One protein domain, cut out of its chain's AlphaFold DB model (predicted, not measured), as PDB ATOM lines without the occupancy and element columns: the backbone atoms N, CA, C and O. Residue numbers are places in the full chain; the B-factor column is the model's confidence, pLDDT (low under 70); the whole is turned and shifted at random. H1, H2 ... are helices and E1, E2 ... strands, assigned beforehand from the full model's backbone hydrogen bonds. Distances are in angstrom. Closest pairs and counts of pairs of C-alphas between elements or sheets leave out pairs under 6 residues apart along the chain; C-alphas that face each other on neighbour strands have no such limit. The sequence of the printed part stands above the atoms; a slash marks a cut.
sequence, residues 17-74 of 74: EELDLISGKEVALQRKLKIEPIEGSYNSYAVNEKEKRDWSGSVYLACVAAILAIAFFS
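Overview. This is residues 17 to 74 of the 74 residues of an uncharacterized protein of Bacillus megaterium (strain ATCC 14581 / DSM 32 / JCM 2506 / NBRC 15308 / NCIMB 9376 / NCTC 10342 / NRRL B-14308 / VKM B-512) (UniProt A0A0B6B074). A small two-stranded hairpin, E1 and E2, lies at one end of an open, V-like shape, and two arms run out from it, one through a long link to the short helix H1 and the other through an extended stretch to the longer helix H2. Both arm ends stick out: residues 17 to 30, of which 17 to 22 belong to H1, and residues 52 to 74, of which 57 to 73 belong to H2, stand free. The printed part has 58 residues with two named helices and two named strands in the order H1, E1, E2, H2, and the sheet, in the order E1 - E2, is antiparallel. The class is mixed, helices and strands, and the whole is extended, with a radius of gyration of the C-alphas of 20.2 A and a flat outline of 58 by 36 by 14 A.

Along the chain. Strand E1 is residues 34 to 37, 10.0 A from first to last C-alpha, and begins at C-alpha 34 at (-137.440, -157.467, -134.079). Strand E2 is residues 45 to 48, 9.4 A long in the same measure. Helix H2, residues 57 to 73, is the longest helix, with 24.7 A from its first to its last C-alpha, and ends at C-alpha 73 at (-139.087, -116.557, -113.735). Helix H1, residues 17 to 22, measures 8.7 A and begins at C-alpha 17 at (-161.106, -151.111, -128.917).

Arrangement. E1 and E2 are antiparallel neighbours and form a hairpin, with 151 degrees between their N-to-C directions. The C-alphas of Pro 37 and Tyr 45 face each other at 4.5 A, and those of Lys 34 and Asn 48 at 5.3 A. N 46 and O 36 are within hydrogen-bond range at 2.7 A, and so are N 48 and O 34 at 2.9 A. H2 is apart from E1, and H1 is apart from E2. The two helices are apart from each other. In H1 and H2 every O i to N i+4 pair is within hydrogen-bond range.

Size, cuts and confidence. The two C-alphas farthest apart are those of Gly 40 and Phe 73, at 60.7 A, and the first and last printed C-alphas, Glu 17 and Ser 74, are 41.6 A apart. The printed part has no cut and ends at Ser 74, the chain's last residue. The link from H1 to E1, 11 residues, is long; those from E1 to E2, 7 residues, and from E2 to H2, 8 residues, are short. The mean pLDDT of the printed part is 73.6, and residues 17 to 33 and 48 to 56 are under 70, while H2 has a mean of 90.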
ATOM      1  N   GLU A  17    -162.455-150.662-128.551       63.00
ATOM      2  CA  GLU A  17    -161.106-151.111-128.917       63.00
ATOM      3  C   GLU A  17    -161.011-151.566-130.385       63.00
ATOM      4  O   GLU A  17    -160.063-151.205-131.079       63.00
ATOM      5  N   GLU A  18    -162.001-152.310-130.890       64.25
ATOM      6  CA  GLU A  18    -162.065-152.703-132.306       64.25
ATOM      7  C   GLU A  18    -162.314-151.502-133.226       64.25
ATOM      8  O   GLU A  18    -161.711-151.405-134.294       64.25
ATOM      9  N   LEU A  19    -163.154-150.552-132.806       68.50
ATOM     10  CA  LEU A  19    -163.407-149.313-133.545       68.50
ATOM     11  C   LEU A  19    -162.167-148.415-133.595       68.50
ATOM     12  O   LEU A  19    -161.882-147.853-134.651       68.50
ATOM     13  N   ASP A  20    -161.405-148.315-132.505       61.75
ATOM     14  CA  ASP A  20    -160.133-147.584-132.482       61.75
ATOM     15  C   ASP A  20    -159.080-148.245-133.392       61.75
ATOM     16  O   ASP A  20    -158.324-147.545-134.072       61.75
ATOM     17  N   LEU A  21    -159.080-149.584-133.476       60.78
ATOM     18  CA  LEU A  21    -158.225-150.351-134.386       60.78
ATOM     19  C   LEU A  21    -158.594-150.114-135.866       60.78
ATOM     20  O   LEU A  21    -157.710-149.944-136.706       60.78
ATOM     21  N   ILE A  22    -159.895-150.070-136.182       61.91
ATOM     22  CA  ILE A  22    -160.429-149.832-137.537       61.91
ATOM     23  C   ILE A  22    -160.283-148.358-137.947       61.91
ATOM     24  O   ILE A  22    -160.030-148.063-139.114       61.91
ATOM     25  N   SER A  23    -160.398-147.424-136.998       60.84
ATOM     26  CA  SER A  23    -160.310-145.977-137.234       60.84
ATOM     27  C   SER A  23    -158.905-145.514-137.632       60.84
ATOM     28  O   SER A  23    -158.731-144.329-137.929       60.84
ATOM     29  N   GLY A  24    -157.896-146.395-137.617       53.22
ATOM     30  CA  GLY A  24    -156.532-146.048-138.015       53.22
ATOM     31  C   GLY A  24    -155.970-144.879-137.211       53.22
ATOM     32  O   GLY A  24    -155.140-144.128-137.720       53.22
ATOM     33  N   LYS A  25    -156.450-144.685-135.974       52.62
ATOM     34  CA  LYS A  25    -155.967-143.641-135.079       52.62
ATOM     35  C   LYS A  25    -154.577-144.077-134.652       52.62
ATOM     36  O   LYS A  25    -154.411-144.848-133.714       52.62
ATOM     37  N   GLU A  26    -153.603-143.671-135.458       51.50
ATOM     38  CA  GLU A  26    -152.193-143.982-135.323       51.50
ATOM     39  C   GLU A  26    -151.770-143.807-133.865       51.50
ATOM     40  O   GLU A  26    -151.482-142.707-133.391       51.50
ATOM     41  N   VAL A  27    -151.668-144.921-133.146       51.44
ATOM     42  CA  VAL A  27    -150.757-145.003-132.015       51.44
ATOM     43  C   VAL A  27    -149.373-144.988-132.654       51.44
ATOM     44  O   VAL A  27    -148.778-146.031-132.924       51.44
ATOM     45  N   ALA A  28    -148.892-143.784-132.977       49.06
ATOM     46  CA  ALA A  28    -147.624-143.493-133.643       49.06
ATOM     47  C   ALA A  28    -146.402-143.810-132.756       49.06
ATOM     48  O   ALA A  28    -145.436-143.053-132.682       49.06
ATOM     49  N   LEU A  29    -146.446-144.929-132.034       53.28
ATOM     50  CA  LEU A  29    -145.351-145.417-131.213       53.28
ATOM     51  C   LEU A  29    -145.385-146.940-131.039       53.28
ATOM     52  O   LEU A  29    -144.894-147.459-130.042       53.28
ATOM     53  N   GLN A  30    -145.934-147.700-131.990       53.88
ATOM     54  CA  GLN A  30    -145.609-149.127-132.023       53.88
ATOM     55  C   GLN A  30    -144.154-149.281-132.481       53.88
ATOM     56  O   GLN A  30    -143.824-149.130-133.659       53.88
ATOM     57  N   ARG A  31    -143.257-149.527-131.518       57.03
ATOM     58  CA  ARG A  31    -141.849-149.840-131.783       57.03
ATOM     59  C   ARG A  31    -141.782-151.029-132.738       57.03
ATOM     60  O   ARG A  31    -142.416-152.054-132.492       57.03
ATOM     61  N   LYS A  32    -140.972-150.927-133.794       63.88
ATOM     62  CA  LYS A  32    -140.649-152.070-134.661       63.88
ATOM     63  C   LYS A  32    -139.709-153.018-133.914       63.88
ATOM     64  O   LYS A  32    -138.500-153.010-134.132       63.88
ATOM     65  N   LEU A  33    -140.265-153.799-132.991       65.31
ATOM     66  CA  LEU A  33    -139.555-154.848-132.268       65.31
ATOM     67  C   LEU A  33    -139.184-155.958-133.254       65.31
ATOM     68  O   LEU A  33    -140.049-156.505-133.938       65.31
ATOM     69  N   LYS A  34    -137.892-156.283-133.344       74.19
ATOM     70  CA  LYS A  34    -137.440-157.467-134.079       74.19
ATOM     71  C   LYS A  34    -137.437-158.645-133.118       74.19
ATOM     72  O   LYS A  34    -136.674-158.648-132.154       74.19
ATOM     73  N   ILE A  35    -138.328-159.594-133.378       76.44
ATOM     74  CA  ILE A  35    -138.479-160.826-132.611       76.44
ATOM     75  C   ILE A  35    -137.808-161.933-133.420       76.44
ATOM     76  O   ILE A  35    -138.197-162.184-134.560       76.44
ATOM     77  N   GLU A  36    -136.795-162.570-132.850       81.62
ATOM     78  CA  GLU A  36    -136.059-163.668-133.479       81.62
ATOM     79  C   GLU A  36    -136.209-164.927-132.610       81.62
ATOM     80  O   GLU A  36    -136.102-164.836-131.389       81.62
ATOM     81  N   PRO A  37    -136.512-166.106-133.173       80.50
ATOM     82  CA  PRO A  37    -136.587-167.335-132.387       80.50
ATOM     83  C   PRO A  37    -135.205-167.714-131.840       80.50
ATOM     84  O   PRO A  37    -134.193-167.541-132.518       80.50
ATOM     85  N   ILE A  38    -135.159-168.247-130.618       82.81
ATOM     86  CA  ILE A  38    -133.913-168.749-130.022       82.81
ATOM     87  C   ILE A  38    -133.779-170.235-130.358       82.81
ATOM     88  O   ILE A  38    -134.651-171.034-130.005       82.81
ATOM     89  N   GLU A  39    -132.687-170.618-131.023       84.25
ATOM     90  CA  GLU A  39    -132.416-172.019-131.358       84.25
ATOM     91  C   GLU A  39    -132.383-172.898-130.096       84.25
ATOM     92  O   GLU A  39    -131.763-172.556-129.089       84.25
ATOM     93  N   GLY A  40    -133.081-174.035-130.140       82.88
ATOM     94  CA  GLY A  40    -133.181-174.969-129.013       82.88
ATOM     95  C   GLY A  40    -134.234-174.614-127.958       82.88
ATOM     96  O   GLY A  40    -134.399-175.367-127.000       82.88
ATOM     97  N   SER A  41    -134.982-173.519-128.131       74.44
ATOM     98  CA  SER A  41    -136.085-173.156-127.243       74.44
ATOM     99  C   SER A  41    -137.442-173.311-127.924       74.44
ATOM    100  O   SER A  41    -137.666-172.804-129.018       74.44
ATOM    101  N   TYR A  42    -138.381-173.966-127.240       74.56
ATOM    102  CA  TYR A  42    -139.738-174.179-127.749       74.56
ATOM    103  C   TYR A  42    -140.595-172.902-127.709       74.56
ATOM    104  O   TYR A  42    -141.383-172.669-128.617       74.56
ATOM    105  N   ASN A  43    -140.405-172.053-126.690       79.19
ATOM    106  CA  ASN A  43    -141.264-170.889-126.413       79.19
ATOM    107  C   ASN A  43    -140.481-169.608-126.079       79.19
ATOM    108  O   ASN A  43    -141.018-168.708-125.435       79.19
ATOM    109  N   SER A  44    -139.209-169.520-126.477       77.94
ATOM    110  CA  SER A  44    -138.400-168.325-126.182       77.94
ATOM    111  C   SER A  44    -137.984-167.630-127.462       77.94
ATOM    112  O   SER A  44    -137.562-168.271-128.426       77.94
ATOM    113  N   TYR A  45    -138.067-166.305-127.426       82.25
ATOM    114  CA  TYR A  45    -137.739-165.423-128.531       82.25
ATOM    115  C   TYR A  45    -136.789-164.333-128.034       82.25
ATOM    116  O   TYR A  45    -136.968-163.784-126.947       82.25
ATOM    117  N   ALA A  46    -135.775-164.023-128.829       79.69
ATOM    118  CA  ALA A  46    -134.902-162.888-128.635       79.69
ATOM    119  C   ALA A  46    -135.624-161.627-129.108       79.69
ATOM    120  O   ALA A  46    -136.072-161.528-130.252       79.69
ATOM    121  N   VAL A  47    -135.730-160.650-128.213       76.81
ATOM    122  CA  VAL A  47    -136.267-159.330-128.528       76.81
ATOM    123  C   VAL A  47    -135.085-158.391-128.720       76.81
ATOM    124  O   VAL A  47    -134.390-158.053-127.765       76.81
ATOM    125  N   ASN A  48    -134.837-157.987-129.965       67.50
ATOM    126  CA  ASN A  48    -133.769-157.047-130.282       67.50
ATOM    127  C   ASN A  48    -134.340-155.625-130.364       67.50
ATOM    128  O   ASN A  48    -134.853-155.189-131.401       67.50
ATOM    129  N   GLU A  49    -134.263-154.899-129.248       68.00
ATOM    130  CA  GLU A  49    -134.552-153.465-129.199       68.00
ATOM    131  C   GLU A  49    -133.371-152.682-129.789       68.00
ATOM    132  O   GLU A  49    -132.464-152.248-129.081       68.00
ATOM    133  N   LYS A  50    -133.365-152.496-131.115       60.78
ATOM    134  CA  LYS A  50    -132.324-151.700-131.794       60.78
ATOM    135  C   LYS A  50    -132.365-150.209-131.451       60.78
ATOM    136  O   LYS A  50    -131.378-149.516-131.667       60.78
ATOM    137  N   GLU A  51    -133.475-149.714-130.919       61.91
ATOM    138  CA  GLU A  51    -133.614-148.323-130.499       61.91
ATOM    139  C   GLU A  51    -133.507-148.215-128.980       61.91
ATOM    140  O   GLU A  51    -134.504-148.095-128.265       61.91
ATOM    141  N   LYS A  52    -132.270-148.176-128.474       61.38
ATOM    142  CA  LYS A  52    -132.044-147.397-127.259       61.38
ATOM    143  C   LYS A  52    -132.356-145.955-127.617       61.38
ATOM    144  O   LYS A  52    -131.805-145.407-128.571       61.38
ATOM    145  N   ARG A  53    -133.299-145.354-126.895       62.69
ATOM    146  CA  ARG A  53    -133.620-143.937-127.041       62.69
ATOM    147  C   ARG A  53    -132.486-143.146-126.393       62.69
ATOM    148  O   ARG A  53    -132.649-142.602-125.309       62.69
ATOM    149  N   ASP A  54    -131.326-143.150-127.036       61.12
ATOM    150  CA  ASP A  54    -130.165-142.379-126.626       61.12
ATOM    151  C   ASP A  54    -130.429-140.934-127.050       61.12
ATOM    152  O   ASP A  54    -130.051-140.483-128.131       61.12
ATOM    153  N   TRP A  55    -131.171-140.198-126.219       64.56
ATOM    154  CA  TRP A  55    -131.195-138.747-126.339       64.56
ATOM    155  C   TRP A  55    -129.759-138.278-126.110       64.56
ATOM    156  O   TRP A  55    -129.123-138.683-125.132       64.56
ATOM    157  N   SER A  56    -129.222-137.448-127.005       66.31
ATOM    158  CA  SER A  56    -127.884-136.903-126.785       66.31
ATOM    159  C   SER A  56    -127.872-136.146-125.453       66.31
ATOM    160  O   SER A  56    -128.858-135.493-125.095       66.31
ATOM    161  N   GLY A  57    -126.773-136.233-124.695       71.75
ATOM    162  CA  GLY A  57    -126.658-135.587-123.377       71.75
ATOM    163  C   GLY A  57    -127.019-134.094-123.396       71.75
ATOM    164  O   GLY A  57    -127.534-133.558-122.416       71.75
ATOM    165  N   SER A  58    -126.848-133.446-124.548       77.50
ATOM    166  CA  SER A  58    -127.244-132.064-124.811       77.50
ATOM    167  C   SER A  58    -128.749-131.814-124.675       77.50
ATOM    168  O   SER A  58    -129.136-130.743-124.213       77.50
ATOM    169  N   VAL A  59    -129.611-132.771-125.042       82.69
ATOM    170  CA  VAL A  59    -131.069-132.586-124.934       82.69
ATOM    171  C   VAL A  59    -131.522-132.654-123.478       82.69
ATOM    172  O   VAL A  59    -132.333-131.834-123.054       82.69
ATOM    173  N   TYR A  60    -130.941-133.553-122.678       85.44
ATOM    174  CA  TYR A  60    -131.189-133.576-121.233       85.44
ATOM    175  C   TYR A  60    -130.743-132.273-120.566       85.44
ATOM    176  O   TYR A  60    -131.482-131.715-119.757       85.44
ATOM    177  N   LEU A  61    -129.572-131.753-120.947       86.62
ATOM    178  CA  LEU A  61    -129.059-130.489-120.423       86.62
ATOM    179  C   LEU A  61    -129.980-129.308-120.771       86.62
ATOM    180  O   LEU A  61    -130.276-128.487-119.905       86.62
ATOM    181  N   ALA A  62    -130.478-129.250-122.009       89.25
ATOM    182  CA  ALA A  62    -131.423-128.222-122.440       89.25
ATOM    183  C   ALA A  62    -132.754-128.298-121.673       89.25
ATOM    184  O   ALA A  62    -133.268-127.267-121.239       89.25
ATOM    185  N   CYS A  63    -133.289-129.503-121.447       90.56
ATOM    186  CA  CYS A  63    -134.495-129.689-120.639       90.56
ATOM    187  C   CYS A  63    -134.296-129.230-119.190       90.56
ATOM    188  O   CYS A  63    -135.154-128.533-118.653       90.56
ATOM    189  N   VAL A  64    -133.161-129.563-118.568       93.19
ATOM    190  CA  VAL A  64    -132.847-129.109-117.203       93.19
ATOM    191  C   VAL A  64    -132.744-127.584-117.151       93.19
ATOM    192  O   VAL A  64    -133.345-126.963-116.277       93.19
ATOM    193  N   ALA A  65    -132.049-126.965-118.110       94.25
ATOM    194  CA  ALA A  65    -131.930-125.510-118.183       94.25
ATOM    195  C   ALA A  65    -133.295-124.818-118.352       94.25
ATOM    196  O   ALA A  65    -133.553-123.810-117.698       94.25
ATOM    197  N   ALA A  66    -134.187-125.376-119.176       94.75
ATOM    198  CA  ALA A  66    -135.532-124.843-119.372       94.75
ATOM    199  C   ALA A  66    -136.382-124.916-118.093       94.75
ATOM    200  O   ALA A  66    -137.029-123.935-117.737       94.75
ATOM    201  N   ILE A  67    -136.342-126.044-117.372       96.00
ATOM    202  CA  ILE A  67    -137.055-126.199-116.093       96.00
ATOM    203  C   ILE A  67    -136.546-125.178-115.069       96.00
ATOM    204  O   ILE A  67    -137.349-124.528-114.405       96.00
ATOM    205  N   LEU A  68    -135.225-124.998-114.974       96.00
ATOM    206  CA  LEU A  68    -134.620-124.017-114.070       96.00
ATOM    207  C   LEU A  68    -134.998-122.578-114.436       96.00
ATOM    208  O   LEU A  68    -135.303-121.790-113.547       96.00
ATOM    209  N   ALA A  69    -135.016-122.236-115.726       95.56
ATOM    210  CA  ALA A  69    -135.430-120.915-116.182       95.56
ATOM    211  C   ALA A  69    -136.901-120.641-115.841       95.56
ATOM    212  O   ALA A  69    -137.211-119.588-115.291       95.56
ATOM    213  N   ILE A  70    -137.797-121.599-116.101       95.56
ATOM    214  CA  ILE A  70    -139.216-121.474-115.742       95.56
ATOM    215  C   ILE A  70    -139.369-121.298-114.229       95.56
ATOM    216  O   ILE A  70    -140.085-120.404-113.804       95.56
ATOM    217  N   ALA A  71    -138.669-122.096-113.420       93.38
ATOM    218  CA  ALA A  71    -138.726-121.989-111.963       93.38
ATOM    219  C   ALA A  71    -138.174-120.656-111.426       93.38
ATOM    220  O   ALA A  71    -138.606-120.206-110.374       93.38
ATOM    221  N   PHE A  72    -137.216-120.039-112.122       91.75
ATOM    222  CA  PHE A  72    -136.631-118.757-111.729       91.75
ATOM    223  C   PHE A  72    -137.498-117.549-112.114       91.75
ATOM    224  O   PHE A  72    -137.484-116.539-111.417       91.75
ATOM    225  N   PHE A  73    -138.214-117.630-113.240       89.31
ATOM    226  CA  PHE A  73    -139.087-116.557-113.735       89.31
ATOM    227  C   PHE A  73    -140.565-116.714-113.330       89.31
ATOM    228  O   PHE A  73    -141.363-115.819-113.614       89.31
ATOM    229  N   SER A  74    -140.920-117.839-112.707       73.38
ATOM    230  CA  SER A  74    -142.202-118.104-112.041       73.38
ATOM    231  C   SER A  74    -142.251-117.492-110.648       73.38
ATOM    232  O   SER A  74    -143.395-117.261-110.200       73.38
TER     233      SER A  74